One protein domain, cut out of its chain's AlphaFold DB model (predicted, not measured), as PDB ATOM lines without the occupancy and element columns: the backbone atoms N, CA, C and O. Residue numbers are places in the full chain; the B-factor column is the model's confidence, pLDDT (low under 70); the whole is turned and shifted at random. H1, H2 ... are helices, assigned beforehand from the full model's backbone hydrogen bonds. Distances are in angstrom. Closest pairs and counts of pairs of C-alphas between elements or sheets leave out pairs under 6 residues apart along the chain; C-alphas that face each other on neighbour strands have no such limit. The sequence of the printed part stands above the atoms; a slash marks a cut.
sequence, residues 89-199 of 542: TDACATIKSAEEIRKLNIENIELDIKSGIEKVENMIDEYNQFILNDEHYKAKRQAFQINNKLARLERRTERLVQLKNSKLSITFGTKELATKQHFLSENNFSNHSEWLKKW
ATOM      1  N   THR A  89      68.984  60.177 147.228       96.56
ATOM      2  CA  THR A  89      70.297  59.595 147.534       96.56
ATOM      3  C   THR A  89      71.426  60.435 146.936       96.56
ATOM      4  O   THR A  89      72.373  60.758 147.652       96.56
ATOM      5  N   ASP A  90      71.299  60.879 145.684       95.94
ATOM      6  CA  ASP A  90      72.262  61.787 145.047       95.94
ATOM      7  C   ASP A  90      72.313  63.160 145.738       95.94
ATOM      8  O   ASP A  90      73.393  63.728 145.936       95.94
ATOM      9  N   ALA A  91      71.163  63.692 146.163       96.88
ATOM     10  CA  ALA A  91      71.093  64.951 146.901       96.88
ATOM     11  C   ALA A  91      71.791  64.853 148.272       96.88
ATOM     12  O   ALA A  91      72.584  65.735 148.617       96.88
ATOM     13  N   CYS A  92      71.559  63.771 149.023       96.69
ATOM     14  CA  CYS A  92      72.254  63.482 150.280       96.69
ATOM     15  C   CYS A  92      73.759  63.276 150.061       96.69
ATOM     16  O   CYS A  92      74.567  63.832 150.803       96.69
ATOM     17  N   ALA A  93      74.153  62.524 149.029       94.38
ATOM     18  CA  ALA A  93      75.559  62.302 148.690       94.38
ATOM     19  C   ALA A  93      76.278  63.615 148.338       94.38
ATOM     20  O   ALA A  93      77.427  63.817 148.734       94.38
ATOM     21  N   THR A  94      75.590  64.535 147.656       94.44
ATOM     22  CA  THR A  94      76.107  65.873 147.337       94.44
ATOM     23  C   THR A  94      76.386  66.685 148.604       94.44
ATOM     24  O   THR A  94      77.451  67.292 148.718       94.44
ATOM     25  N   ILE A  95      75.467  66.665 149.578       95.81
ATOM     26  CA  ILE A  95      75.646  67.349 150.869       95.81
ATOM     27  C   ILE A  95      76.799  66.726 151.649       95.81
ATOM     28  O   ILE A  95      77.728  67.440 152.018       95.81
ATOM     29  N   LYS A  96      76.806  65.397 151.792       95.25
ATOM     30  CA  LYS A  96      77.873  64.669 152.486       95.25
ATOM     31  C   LYS A  96      79.247  64.961 151.882       95.25
ATOM     32  O   LYS A  96      80.210  65.214 152.598       95.25
ATOM     33  N   SER A  97      79.349  64.985 150.551       92.56
ATOM     34  CA  SER A  97      80.595  65.354 149.877       92.56
ATOM     35  C   SER A  97      81.010  66.796 150.177       92.56
ATOM     36  O   SER A  97      82.203  67.061 150.314       92.56
ATOM     37  N   ALA A  98      80.067  67.736 150.252       92.88
ATOM     38  CA  ALA A  98      80.362  69.131 150.564       92.88
ATOM     39  C   ALA A  98      80.803  69.315 152.029       92.88
ATOM     40  O   ALA A  98      81.710  70.105 152.296       92.88
ATOM     41  N   GLU A  99      80.222  68.556 152.959       93.75
ATOM     42  CA  GLU A  99      80.613  68.518 154.373       93.75
ATOM     43  C   GLU A  99      82.035  67.983 154.554       93.75
ATOM     44  O   GLU A  99      82.855  68.640 155.197       93.75
ATOM     45  N   GLU A 100      82.369  66.855 153.922       92.38
ATOM     46  CA  GLU A 100      83.723  66.287 153.969       92.38
ATOM     47  C   GLU A 100      84.760  67.246 153.369       92.38
ATOM     48  O   GLU A 100      85.827  67.464 153.946       92.38
ATOM     49  N   ILE A 101      84.441  67.904 152.247       90.25
ATOM     50  CA  ILE A 101      85.317  68.930 151.660       90.25
ATOM     51  C   ILE A 101      85.498  70.110 152.620       90.25
ATOM     52  O   ILE A 101      86.613  70.615 152.768       90.25
ATOM     53  N   ARG A 102      84.429  70.567 153.283       92.06
ATOM     54  CA  ARG A 102      84.503  71.655 154.266       92.06
ATOM     55  C   ARG A 102      85.377  71.265 155.454       92.06
ATOM     56  O   ARG A 102      86.246  72.049 155.825       92.06
ATOM     57  N   LYS A 103      85.193  70.061 155.997       91.94
ATOM     58  CA  LYS A 103      86.010  69.512 157.082       91.94
ATOM     59  C   LYS A 103      87.485  69.453 156.688       91.94
ATOM     60  O   LYS A 103      88.324  70.016 157.383       91.94
ATOM     61  N   LEU A 104      87.797  68.880 155.525       87.94
ATOM     62  CA  LEU A 104      89.165  68.836 155.001       87.94
ATOM     63  C   LEU A 104      89.751  70.239 154.796       87.94
ATOM     64  O   LEU A 104      90.935  70.455 155.041       87.94
ATOM     65  N   ASN A 105      88.956  71.207 154.336       89.81
ATOM     66  CA  ASN A 105      89.412  72.588 154.179       89.81
ATOM     67  C   ASN A 105      89.723  73.249 155.527       89.81
ATOM     68  O   ASN A 105      90.735  73.939 155.620       89.81
ATOM     69  N   ILE A 106      88.891  73.022 156.547       92.19
ATOM     70  CA  ILE A 106      89.125  73.491 157.920       92.19
ATOM     71  C   ILE A 106      90.433  72.902 158.453       92.19
ATOM     72  O   ILE A 106      91.338  73.669 158.775       92.19
ATOM     73  N   GLU A 107      90.580  71.573 158.420       89.56
ATOM     74  CA  GLU A 107      91.794  70.876 158.873       89.56
ATOM     75  C   GLU A 107      93.051  71.411 158.164       89.56
ATOM     76  O   GLU A 107      94.074  71.686 158.787       89.56
ATOM     77  N   ASN A 108      92.984  71.604 156.842       85.75
ATOM     78  CA  ASN A 108      94.117  72.108 156.066       85.75
ATOM     79  C   ASN A 108      94.490  73.556 156.419       85.75
ATOM     80  O   ASN A 108      95.672  73.896 156.371       85.75
ATOM     81  N   ILE A 109      93.509  74.419 156.707       90.00
ATOM     82  CA  ILE A 109      93.766  75.810 157.100       90.00
ATOM     83  C   ILE A 109      94.348  75.854 158.516       90.00
ATOM     84  O   ILE A 109      95.324  76.565 158.728       90.00
ATOM     85  N   GLU A 110      93.811  75.069 159.452       91.62
ATOM     86  CA  GLU A 110      94.318  74.967 160.827       91.62
ATOM     87  C   GLU A 110      95.775  74.503 160.868       91.62
ATOM     88  O   GLU A 110      96.612  75.137 161.512       91.62
ATOM     89  N   LEU A 111      96.106  73.442 160.124       87.75
ATOM     90  CA  LEU A 111      97.478  72.941 160.028       87.75
ATOM     91  C   LEU A 111      98.433  73.975 159.415       87.75
ATOM     92  O   LEU A 111      99.556  74.130 159.891       87.75
ATOM     93  N   ASP A 112      98.003  74.696 158.375       85.88
ATOM     94  CA  ASP A 112      98.813  75.749 157.749       85.88
ATOM     95  C   ASP A 112      99.022  76.946 158.688       85.88
ATOM     96  O   ASP A 112     100.134  77.458 158.761       85.88
ATOM     97  N   ILE A 113      98.005  77.349 159.464       91.88
ATOM     98  CA  ILE A 113      98.153  78.397 160.485       91.88
ATOM     99  C   ILE A 113      99.166  77.959 161.543       91.88
ATOM    100  O   ILE A 113     100.125  78.685 161.795       91.88
ATOM    101  N   LYS A 114      99.009  76.750 162.099       91.44
ATOM    102  CA  LYS A 114      99.916  76.204 163.119       91.44
ATOM    103  C   LYS A 114     101.369  76.175 162.636       91.44
ATOM    104  O   LYS A 114     102.238  76.778 163.254       91.44
ATOM    105  N   SER A 115     101.632  75.530 161.497       87.75
ATOM    106  CA  SER A 115     102.982  75.478 160.913       87.75
ATOM    107  C   SER A 115     103.507  76.857 160.494       87.75
ATOM    108  O   SER A 115     104.716  77.093 160.457       87.75
ATOM    109  N   GLY A 116     102.607  77.772 160.137       90.69
ATOM    110  CA  GLY A 116     102.927  79.152 159.821       90.69
ATOM    111  C   GLY A 116     103.468  79.911 161.027       90.69
ATOM    112  O   GLY A 116     104.509  80.556 160.880       90.69
ATOM    113  N   ILE A 117     102.791  79.790 162.176       92.69
ATOM    114  CA  ILE A 117     103.173  80.382 163.467       92.69
ATOM    115  C   ILE A 117     104.514  79.812 163.937       92.69
ATOM    116  O   ILE A 117     105.437  80.589 164.156       92.69
ATOM    117  N   GLU A 118     104.681  78.486 163.942       90.81
ATOM    118  CA  GLU A 118     105.957  77.839 164.310       90.81
ATOM    119  C   GLU A 118     107.132  78.390 163.480       90.81
ATOM    120  O   GLU A 118     108.236  78.620 163.973       90.81
ATOM    121  N   LYS A 119     106.929  78.642 162.178       89.38
ATOM    122  CA  LYS A 119     107.991  79.241 161.359       89.38
ATOM    123  C   LYS A 119     108.190  80.732 161.651       89.38
ATOM    124  O   LYS A 119     109.304  81.199 161.447       89.38
ATOM    125  N   VAL A 120     107.163  81.477 162.061       93.00
ATOM    126  CA  VAL A 120     107.336  82.867 162.515       93.00
ATOM    127  C   VAL A 120     108.192  82.904 163.782       93.00
ATOM    128  O   VAL A 120     109.132  83.686 163.810       93.00
ATOM    129  N   GLU A 121     107.963  82.012 164.746       93.06
ATOM    130  CA  GLU A 121     108.795  81.891 165.958       93.06
ATOM    131  C   GLU A 121     110.273  81.675 165.596       93.06
ATOM    132  O   GLU A 121     111.127  82.473 165.966       93.06
ATOM    133  N   ASN A 122     110.564  80.704 164.722       90.69
ATOM    134  CA  ASN A 122     111.932  80.487 164.229       90.69
ATOM    135  C   ASN A 122     112.513  81.714 163.495       90.69
ATOM    136  O   ASN A 122     113.717  81.946 163.512       90.69
ATOM    137  N   MET A 123     111.677  82.481 162.788       91.81
ATOM    138  CA  MET A 123     112.123  83.696 162.102       91.81
ATOM    139  C   MET A 123     112.438  84.828 163.086       91.81
ATOM    140  O   MET A 123     113.326  85.626 162.785       91.81
ATOM    141  N   ILE A 124     111.734  84.892 164.220       93.62
ATOM    142  CA  ILE A 124     112.010  85.814 165.329       93.62
ATOM    143  C   ILE A 124     113.333  85.433 166.002       93.62
ATOM    144  O   ILE A 124     114.151  86.314 166.251       93.62
ATOM    145  N   ASP A 125     113.602  84.141 166.202       92.88
ATOM    146  CA  ASP A 125     114.900  83.682 166.714       92.88
ATOM    147  C   ASP A 125     116.050  84.089 165.780       92.88
ATOM    148  O   ASP A 125     117.049  84.655 166.226       92.88
ATOM    149  N   GLU A 126     115.895  83.865 164.468       90.94
ATOM    150  CA  GLU A 126     116.850  84.318 163.444       90.94
ATOM    151  C   GLU A 126     117.033  85.851 163.477       90.94
ATOM    152  O   GLU A 126     118.158  86.338 163.390       90.94
ATOM    153  N   TYR A 127     115.947  86.616 163.639       93.62
ATOM    154  CA  TYR A 127     115.995  88.075 163.783       93.62
ATOM    155  C   TYR A 127     116.816  88.497 165.008       93.62
ATOM    156  O   TYR A 127     117.720  89.318 164.873       93.62
ATOM    157  N   ASN A 128     116.548  87.902 166.174       92.56
ATOM    158  CA  ASN A 128     117.267  88.196 167.413       92.56
ATOM    159  C   ASN A 128     118.765  87.894 167.270       92.56
ATOM    160  O   ASN A 128     119.594  88.680 167.717       92.56
ATOM    161  N   GLN A 129     119.125  86.805 166.584       92.75
ATOM    162  CA  GLN A 129     120.521  86.484 166.274       92.75
ATOM    163  C   GLN A 129     121.177  87.517 165.347       92.75
ATOM    164  O   GLN A 129     122.331  87.875 165.559       92.75
ATOM    165  N   PHE A 130     120.468  88.028 164.336       93.38
ATOM    166  CA  PHE A 130     121.002  89.095 163.482       93.38
ATOM    167  C   PHE A 130     121.220  90.399 164.246       93.38
ATOM    168  O   PHE A 130     122.203  91.081 163.982       93.38
ATOM    169  N   ILE A 131     120.338  90.730 165.193       93.06
ATOM    170  CA  ILE A 131     120.516  91.892 166.071       93.06
ATOM    171  C   ILE A 131     121.734  91.708 166.980       93.06
ATOM    172  O   ILE A 131     122.554  92.610 167.060       93.06
ATOM    173  N   LEU A 132     121.891  90.537 167.610       94.31
ATOM    174  CA  LEU A 132     123.034  90.242 168.487       94.31
ATOM    175  C   LEU A 132     124.390  90.267 167.764       94.31
ATOM    176  O   LEU A 132     125.408  90.514 168.398       94.31
ATOM    177  N   ASN A 133     124.402  89.995 166.459       93.38
ATOM    178  CA  ASN A 133     125.606  89.999 165.625       93.38
ATOM    179  C   ASN A 133     125.820  91.335 164.873       93.38
ATOM    180  O   ASN A 133     126.591  91.357 163.915       93.38
ATOM    181  N   ASP A 134     125.097  92.408 165.230       92.75
ATOM    182  CA  ASP A 134     125.113  93.725 164.560       92.75
ATOM    183  C   ASP A 134     124.815  93.687 163.041       92.75
ATOM    184  O   ASP A 134     125.149  94.582 162.262       92.75
ATOM    185  N   GLU A 135     124.097  92.661 162.573       93.31
ATOM    186  CA  GLU A 135     123.726  92.479 161.167       93.31
ATOM    187  C   GLU A 135     122.416  93.222 160.806       93.31
ATOM    188  O   GLU A 135     121.452  92.633 160.295       93.31
ATOM    189  N   HIS A 136     122.363  94.539 161.036       90.88
ATOM    190  CA  HIS A 136     121.134  95.353 160.955       90.88
ATOM    191  C   HIS A 136     120.354  95.239 159.631       90.88
ATOM    192  O   HIS A 136     119.120  95.210 159.632       90.88
ATOM    193  N   TYR A 137     121.038  95.131 158.484       92.50
ATOM    194  CA  TYR A 137     120.371  94.965 157.184       92.50
ATOM    195  C   TYR A 137     119.582  93.647 157.101       92.50
ATOM    196  O   TYR A 137     118.438  93.620 156.632       92.50
ATOM    197  N   LYS A 138     120.169  92.543 157.586       91.69
ATOM    198  CA  LYS A 138     119.512  91.229 157.609       91.69
ATOM    199  C   LYS A 138     118.352  91.228 158.601       91.69
ATOM    200  O   LYS A 138     117.277  90.746 158.247       91.69
ATOM    201  N   ALA A 139     118.527  91.848 159.768       92.00
ATOM    202  CA  ALA A 139     117.462  92.014 160.754       92.00
ATOM    203  C   ALA A 139     116.262  92.799 160.186       92.00
ATOM    204  O   ALA A 139     115.127  92.325 160.252       92.00
ATOM    205  N   LYS A 140     116.493  93.939 159.517       94.50
ATOM    206  CA  LYS A 140     115.426  94.732 158.875       94.50
ATOM    207  C   LYS A 140     114.665  93.925 157.817       94.50
ATOM    208  O   LYS A 140     113.434  93.949 157.769       94.50
ATOM    209  N   ARG A 141     115.388  93.172 156.981       92.94
ATOM    210  CA  ARG A 141     114.781  92.283 155.979       92.94
ATOM    211  C   ARG A 141     113.948  91.179 156.636       92.94
ATOM    212  O   ARG A 141     112.858  90.881 156.147       92.94
ATOM    213  N   GLN A 142     114.442  90.586 157.719       92.81
ATOM    214  CA  GLN A 142     113.746  89.540 158.465       92.81
ATOM    215  C   GLN A 142     112.456  90.075 159.103       92.81
ATOM    216  O   GLN A 142     111.404  89.462 158.931       92.81
ATOM    217  N   ALA A 143     112.493  91.256 159.730       93.75
ATOM    218  CA  ALA A 143     111.318  91.921 160.299       93.75
ATOM    219  C   ALA A 143     110.219  92.161 159.247       93.75
ATOM    220  O   ALA A 143     109.052  91.832 159.465       93.75
ATOM    221  N   PHE A 144     110.588  92.635 158.050       94.38
ATOM    222  CA  PHE A 144     109.637  92.785 156.942       94.38
ATOM    223  C   PHE A 144     109.004  91.448 156.518       94.38
ATOM    224  O   PHE A 144     107.806  91.377 156.230       94.38
ATOM    225  N   GLN A 145     109.783  90.363 156.477       92.12
ATOM    226  CA  GLN A 145     109.257  89.034 156.151       92.12
ATOM    227  C   GLN A 145     108.321  88.494 157.241       92.12
ATOM    228  O   GLN A 145     107.310  87.876 156.901       92.12
ATOM    229  N   ILE A 146     108.634  88.743 158.517       93.81
ATOM    230  CA  ILE A 146     107.780  88.400 159.662       93.81
ATOM    231  C   ILE A 146     106.429  89.112 159.533       93.81
ATOM    232  O   ILE A 146     105.400  88.436 159.495       93.81
ATOM    233  N   ASN A 147     106.425  90.436 159.344       94.50
ATOM    234  CA  ASN A 147     105.196  91.235 159.245       94.50
ATOM    235  C   ASN A 147     104.284  90.774 158.100       94.50
ATOM    236  O   ASN A 147     103.101  90.507 158.303       94.50
ATOM    237  N   ASN A 148     104.838  90.580 156.898       93.25
ATOM    238  CA  ASN A 148     104.061  90.074 155.759       93.25
ATOM    239  C   ASN A 148     103.461  88.689 156.016       93.25
ATOM    240  O   ASN A 148     102.384  88.349 155.512       93.25
ATOM    241  N   LYS A 149     104.184  87.850 156.762       92.75
ATOM    242  CA  LYS A 149     103.740  86.501 157.078       92.75
ATOM    243  C   LYS A 149     102.642  86.506 158.135       92.75
ATOM    244  O   LYS A 149     101.660  85.795 157.931       92.75
ATOM    245  N   LEU A 150     102.760  87.328 159.177       94.69
ATOM    246  CA  LEU A 150     101.710  87.545 160.174       94.69
ATOM    247  C   LEU A 150     100.421  88.049 159.518       94.69
ATOM    248  O   LEU A 150      99.407  87.363 159.607       94.69
ATOM    249  N   ALA A 151     100.489  89.096 158.690       94.50
ATOM    250  CA  ALA A 151      99.326  89.622 157.961       94.50
ATOM    251  C   ALA A 151      98.660  88.585 157.030       94.50
ATOM    252  O   ALA A 151      97.470  88.642 156.705       94.50
ATOM    253  N   ARG A 152      99.422  87.607 156.523       92.56
ATOM    254  CA  ARG A 152      98.865  86.478 155.761       92.56
ATOM    255  C   ARG A 152      98.202  85.438 156.667       92.56
ATOM    256  O   ARG A 152      97.221  84.831 156.234       92.56
ATOM    257  N   LEU A 153      98.763  85.174 157.843       94.50
ATOM    258  CA  LEU A 153      98.208  84.231 158.813       94.50
ATOM    259  C   LEU A 153      96.927  84.787 159.441       94.50
ATOM    260  O   LEU A 153      95.946  84.056 159.489       94.50
ATOM    261  N   GLU A 154      96.879  86.075 159.772       95.19
ATOM    262  CA  GLU A 154      95.683  86.775 160.269       95.19
ATOM    263  C   GLU A 154      94.501  86.629 159.305       95.19
ATOM    264  O   GLU A 154      93.470  86.063 159.667       95.19
ATOM    265  N   ARG A 155      94.688  86.969 158.021       94.75
ATOM    266  CA  ARG A 155      93.661  86.766 156.979       94.75
ATOM    267  C   ARG A 155      93.198  85.313 156.853       94.75
ATOM    268  O   ARG A 155      92.063  85.034 156.464       94.75
ATOM    269  N   ARG A 156      94.081  84.343 157.120       94.00
ATOM    270  CA  ARG A 156      93.715  82.916 157.119       94.00
ATOM    271  C   ARG A 156      92.907  82.547 158.355       94.00
ATOM    272  O   ARG A 156      91.966  81.770 158.211       94.00
ATOM    273  N   THR A 157      93.243  83.102 159.511       95.44
ATOM    274  CA  THR A 157      92.490  82.945 160.757       95.44
ATOM    275  C   THR A 157      91.083  83.518 160.611       95.44
ATOM    276  O   THR A 157      90.115  82.814 160.884       95.44
ATOM    277  N   GLU A 158      90.940  84.723 160.060       95.12
ATOM    278  CA  GLU A 158      89.633  85.322 159.748       95.12
ATOM    279  C   GLU A 158      88.811  84.423 158.817       95.12
ATOM    280  O   GLU A 158      87.657  84.089 159.099       95.12
ATOM    281  N   ARG A 159      89.428  83.946 157.727       93.12
ATOM    282  CA  ARG A 159      88.785  83.006 156.802       93.12
ATOM    283  C   ARG A 159      88.381  81.701 157.490       93.12
ATOM    284  O   ARG A 159      87.351  81.131 157.133       93.12
ATOM    285  N   LEU A 160      89.180  81.198 158.430       95.31
ATOM    286  CA  LEU A 160      88.862  79.990 159.188       95.31
ATOM    287  C   LEU A 160      87.625  80.209 160.064       95.31
ATOM    288  O   LEU A 160      86.724  79.373 160.047       95.31
ATOM    289  N   VAL A 161      87.556  81.339 160.772       95.00
ATOM    290  CA  VAL A 161      86.394  81.723 161.588       95.00
ATOM    291  C   VAL A 161      85.140  81.821 160.717       95.00
ATOM    292  O   VAL A 161      84.128  81.182 161.010       95.00
ATOM    293  N   GLN A 162      85.221  82.514 159.577       92.94
ATOM    294  CA  GLN A 162      84.121  82.588 158.607       92.94
ATOM    295  C   GLN A 162      83.703  81.198 158.099       92.94
ATOM    296  O   GLN A 162      82.513  80.887 157.997       92.94
ATOM    297  N   LEU A 163      84.666  80.324 157.792       91.19
ATOM    298  CA  LEU A 163      84.395  78.972 157.307       91.19
ATOM    299  C   LEU A 163      83.791  78.070 158.389       91.19
ATOM    300  O   LEU A 163      83.037  77.168 158.044       91.19
ATOM    301  N   LYS A 164      84.090  78.281 159.674       92.44
ATOM    302  CA  LYS A 164      83.463  77.545 160.783       92.44
ATOM    303  C   LYS A 164      82.033  78.017 161.043       92.44
ATOM    304  O   LYS A 164      81.160  77.179 161.225       92.44
ATOM    305  N   ASN A 165      81.774  79.319 160.926       92.31
ATOM    306  CA  ASN A 165      80.486  79.912 161.304       92.31
ATOM    307  C   ASN A 165      79.465  80.003 160.154       92.31
ATOM    308  O   ASN A 165      78.270  80.158 160.389       92.31
ATOM    309  N   SER A 166      79.900  79.904 158.896       90.75
ATOM    310  CA  SER A 166      79.001  79.999 157.735       90.75
ATOM    311  C   SER A 166      78.081  78.782 157.574       90.75
ATOM    312  O   SER A 166      78.421  77.645 157.911       90.75
ATOM    313  N   LYS A 167      76.895  78.992 156.994       90.00
ATOM    314  CA  LYS A 167      76.032  77.884 156.556       90.00
ATOM    315  C   LYS A 167      76.671  77.164 155.365       90.00
ATOM    316  O   LYS A 167      77.350  77.783 154.545       90.00
ATOM    317  N   LEU A 168      76.459  75.850 155.262       90.56
ATOM    318  CA  LEU A 168      76.950  75.076 154.122       90.56
ATOM    319  C   LEU A 168      76.261  75.559 152.837       90.56
ATOM    320  O   LEU A 168      75.036  75.571 152.749       90.56
ATOM    321  N   SER A 169      77.057  75.949 151.843       87.56
ATOM    322  CA  SER A 169      76.575  76.401 150.538       87.56
ATOM    323  C   SER A 169      77.133  75.509 149.436       87.56
ATOM    324  O   SER A 169      78.311  75.149 149.452       87.56
ATOM    325  N   ILE A 170      76.274  75.143 148.481       91.88
ATOM    326  CA  ILE A 170      76.595  74.218 147.393       91.88
ATOM    327  C   ILE A 170      76.290  74.898 146.060       91.88
ATOM    328  O   ILE A 170      75.161  75.308 145.792       91.88
ATOM    329  N   THR A 171      77.302  74.979 145.198       91.38
ATOM    330  CA  THR A 171      77.181  75.516 143.840       91.38
ATOM    331  C   THR A 171      77.245  74.375 142.827       91.38
ATOM    332  O   THR A 171      78.303  73.790 142.610       91.38
ATOM    333  N   PHE A 172      76.118  74.069 142.184       91.19
ATOM    334  CA  PHE A 172      76.059  73.095 141.085       91.19
ATOM    335  C   PHE A 172      76.716  73.675 139.827       91.19
ATOM    336  O   PHE A 172      76.497  74.843 139.541       91.19
ATOM    337  N   GLY A 173      77.453  72.875 139.048       86.94
ATOM    338  CA  GLY A 173      78.099  73.296 137.793       86.94
ATOM    339  C   GLY A 173      79.579  73.603 137.993       86.94
ATOM    340  O   GLY A 173      80.415  72.866 137.502       86.94
ATOM    341  N   THR A 174      79.895  74.660 138.739       88.00
ATOM    342  CA  THR A 174      81.180  74.959 139.415       88.00
ATOM    343  C   THR A 174      81.124  76.399 139.923       88.00
ATOM    344  O   THR A 174      80.450  77.243 139.337       88.00
ATOM    345  N   LYS A 175      81.868  76.730 140.986       89.62
ATOM    346  CA  LYS A 175      82.005  78.137 141.399       89.62
ATOM    347  C   LYS A 175      82.675  78.979 140.309       89.62
ATOM    348  O   LYS A 175      82.245  80.095 140.064       89.62
ATOM    349  N   GLU A 176      83.675  78.415 139.629       90.25
ATOM    350  CA  GLU A 176      84.375  79.078 138.527       90.25
ATOM    351  C   GLU A 176      83.404  79.487 137.414       90.25
ATOM    352  O   GLU A 176      83.299  80.672 137.115       90.25
ATOM    353  N   LEU A 177      82.637  78.543 136.852       90.94
ATOM    354  CA  LEU A 177      81.700  78.854 135.770       90.94
ATOM    355  C   LEU A 177      80.584  79.807 136.226       90.94
ATOM    356  O   LEU A 177      80.153  80.629 135.423       90.94
ATOM    357  N   ALA A 178      80.168  79.770 137.497       91.81
ATOM    358  CA  ALA A 178      79.240  80.759 138.046       91.81
ATOM    359  C   ALA A 178      79.825  82.179 138.011       91.81
ATOM    360  O   ALA A 178      79.133  83.116 137.635       91.81
ATOM    361  N   THR A 179      81.093  82.351 138.389       92.44
ATOM    362  CA  THR A 179      81.744  83.668 138.443       92.44
ATOM    363  C   THR A 179      81.997  84.255 137.051       92.44
ATOM    364  O   THR A 179      81.946  85.473 136.898       92.44
ATOM    365  N   LYS A 180      82.172  83.416 136.019       92.88
ATOM    366  CA  LYS A 180      82.371  83.867 134.624       92.88
ATOM    367  C   LYS A 180      81.230  84.726 134.074       92.88
ATOM    368  O   LYS A 180      81.452  85.477 133.133       92.88
ATOM    369  N   GLN A 181      80.037  84.664 134.672       92.88
ATOM    370  CA  GLN A 181      78.899  85.494 134.261       92.88
ATOM    371  C   GLN A 181      79.160  87.003 134.400       92.88
ATOM    372  O   GLN A 181      78.504  87.786 133.724       92.88
ATOM    373  N   HIS A 182      80.090  87.401 135.276       91.81
ATOM    374  CA  HIS A 182      80.413  88.806 135.540       91.81
ATOM    375  C   HIS A 182      81.420  89.393 134.540       91.81
ATOM    376  O   HIS A 182      81.505  90.608 134.422       91.81
ATOM    377  N   PHE A 183      82.153  88.545 133.810       92.19
ATOM    378  CA  PHE A 183      83.220  88.945 132.885       92.19
ATOM    379  C   PHE A 183      83.144  88.094 131.607       92.19
ATOM    380  O   PHE A 183      83.969  87.209 131.384       92.19
ATOM    381  N   LEU A 184      82.097  88.290 130.798       90.94
ATOM    382  CA  LEU A 184      81.776  87.399 129.671       90.94
ATOM    383  C   LEU A 184      82.854  87.397 128.574       90.94
ATOM    384  O   LEU A 184      83.324  86.322 128.198       90.94
ATOM    385  N   SER A 185      83.283  88.578 128.118       88.25
ATOM    386  CA  SER A 185      84.282  88.742 127.052       88.25
ATOM    387  C   SER A 185      85.630  88.121 127.426       88.25
ATOM    388  O   SER A 185      86.173  87.325 126.664       88.25
ATOM    389  N   GLU A 186      86.119  88.382 128.642       91.25
ATOM    390  CA  GLU A 186      87.356  87.794 129.186       91.25
ATOM    391  C   GLU A 186      87.301  86.262 129.298       91.25
ATOM    392  O   GLU A 186      88.327  85.585 129.316       91.25
ATOM    393  N   ASN A 187      86.094  85.698 129.381       88.75
ATOM    394  CA  ASN A 187      85.867  84.267 129.526       88.75
ATOM    395  C   ASN A 187      85.413  83.580 128.233       88.75
ATOM    396  O   ASN A 187      85.002  82.416 128.288       88.75
ATOM    397  N   ASN A 188      85.547  84.259 127.088       91.19
ATOM    398  CA  ASN A 188      85.181  83.761 125.762       91.19
ATOM    399  C   ASN A 188      83.691  83.404 125.638       91.19
ATOM    400  O   ASN A 188      83.349  82.361 125.086       91.19
ATOM    401  N   PHE A 189      82.813  84.248 126.184       91.38
ATOM    402  CA  PHE A 189      81.376  84.190 125.926       91.38
ATOM    403  C   PHE A 189      80.945  85.435 125.161       91.38
ATOM    404  O   PHE A 189      81.192  86.556 125.610       91.38
ATOM    405  N   SER A 190      80.254  85.245 124.039       90.94
ATOM    406  CA  SER A 190      79.725  86.343 123.230       90.94
ATOM    407  C   SER A 190      78.554  87.047 123.914       90.94
ATOM    408  O   SER A 190      78.358  88.244 123.729       90.94
ATOM    409  N   ASN A 191      77.752  86.323 124.702       93.25
ATOM    410  CA  ASN A 191      76.617  86.890 125.431       93.25
ATOM    411  C   ASN A 191      76.204  86.028 126.637       93.25
ATOM    412  O   ASN A 191      76.662  84.898 126.832       93.25
ATOM    413  N   HIS A 192      75.297  86.568 127.455       93.06
ATOM    414  CA  HIS A 192      74.804  85.885 128.650       93.06
ATOM    415  C   HIS A 192      74.054  84.582 128.327       93.06
ATOM    416  O   HIS A 192      74.133  83.621 129.090       93.06
ATOM    417  N   SER A 193      73.354  84.514 127.193       94.31
ATOM    418  CA  SER A 193      72.613  83.324 126.757       94.31
ATOM    419  C   SER A 193      73.540  82.138 126.486       94.31
ATOM    420  O   SER A 193      73.234  81.008 126.875       94.31
ATOM    421  N   GLU A 194      74.702  82.385 125.883       92.88
ATOM    422  CA  GLU A 194      75.734  81.377 125.653       92.88
ATOM    423  C   GLU A 194      76.300  80.839 126.976       92.88
ATOM    424  O   GLU A 194      76.341  79.622 127.197       92.88
ATOM    425  N   TRP A 195      76.649  81.742 127.900       94.44
ATOM    426  CA  TRP A 195      77.056  81.364 129.253       94.44
ATOM    427  C   TRP A 195      75.969  80.541 129.947       94.44
ATOM    428  O   TRP A 195      76.256  79.477 130.498       94.44
ATOM    429  N   LEU A 196      74.711  80.985 129.886       92.44
ATOM    430  CA  LEU A 196      73.584  80.333 130.545       92.44
ATOM    431  C   LEU A 196      73.347  78.926 129.986       92.44
ATOM    432  O   LEU A 196      73.053  78.008 130.756       92.44
ATOM    433  N   LYS A 197      73.514  78.730 128.672       89.50
ATOM    434  CA  LYS A 197      73.450  77.413 128.023       89.50
ATOM    435  C   LYS A 197      74.527  76.484 128.581       89.50
ATOM    436  O   LYS A 197      74.205  75.384 129.032       89.50
ATOM    437  N   LYS A 198      75.780  76.947 128.649       89.44
ATOM    438  CA  LYS A 198      76.897  76.171 129.214       89.44
ATOM    439  C   LYS A 198      76.721  75.901 130.712       89.44
ATOM    440  O   LYS A 198      76.937  74.785 131.175       89.44
ATOM    441  N   TRP A 199      76.245  76.888 131.468       90.25
ATOM    442  CA  TRP A 199      75.941  76.773 132.894       90.25
ATOM    443  C   TRP A 199      74.809  75.787 133.188       90.25
ATOM    444  O   TRP A 199      74.815  75.100 134.211       90.25
TER     445      TRP A 199
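Overview. This is residues 89 to 199 of the 542 residues of an uncharacterized protein of Calothrix desertica PCC 7102 (UniProt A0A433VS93). H1 and H2 make a long, narrow V-shaped hairpin, with a small hairpin of H3 and H4 off to one side, toward its open end. The printed part has 111 residues with four named helices, H1 to H4 in order: all helix. It is extended, with a radius of gyration of the C-alphas of 21.9 A, spanning 65 by 37 by 16 A.

Arrangement. H1, residues 89 to 132, and H2, residues 136 to 165, touch as a hairpin at a shallow tilt of 22 degrees; the closest C-alphas, of Tyr 127 and Ala 139, are 5.2 A apart. H3, residues 175 to 182, and H4, residues 192 to 199, touch as another, C-alphas 181 and 195 closest at 6.7 A. H1 and H2 are apart from H3 and H4. O i to N i+4 pairs are within hydrogen-bond range throughout H1 and H4, in 25 of 26 for H2 and 2 of 4 for H3, beside 5 of 5 i+3 pairs.

Along the chain. H1 runs 64.5 A from C-alpha 89 (70.297, 59.595, 147.534), H2 43.5 A; H4 ends at C-alpha 199 (75.941, 76.773, 132.894).

Size, cuts and confidence. The printed part has no cut; no printed residue is under 70.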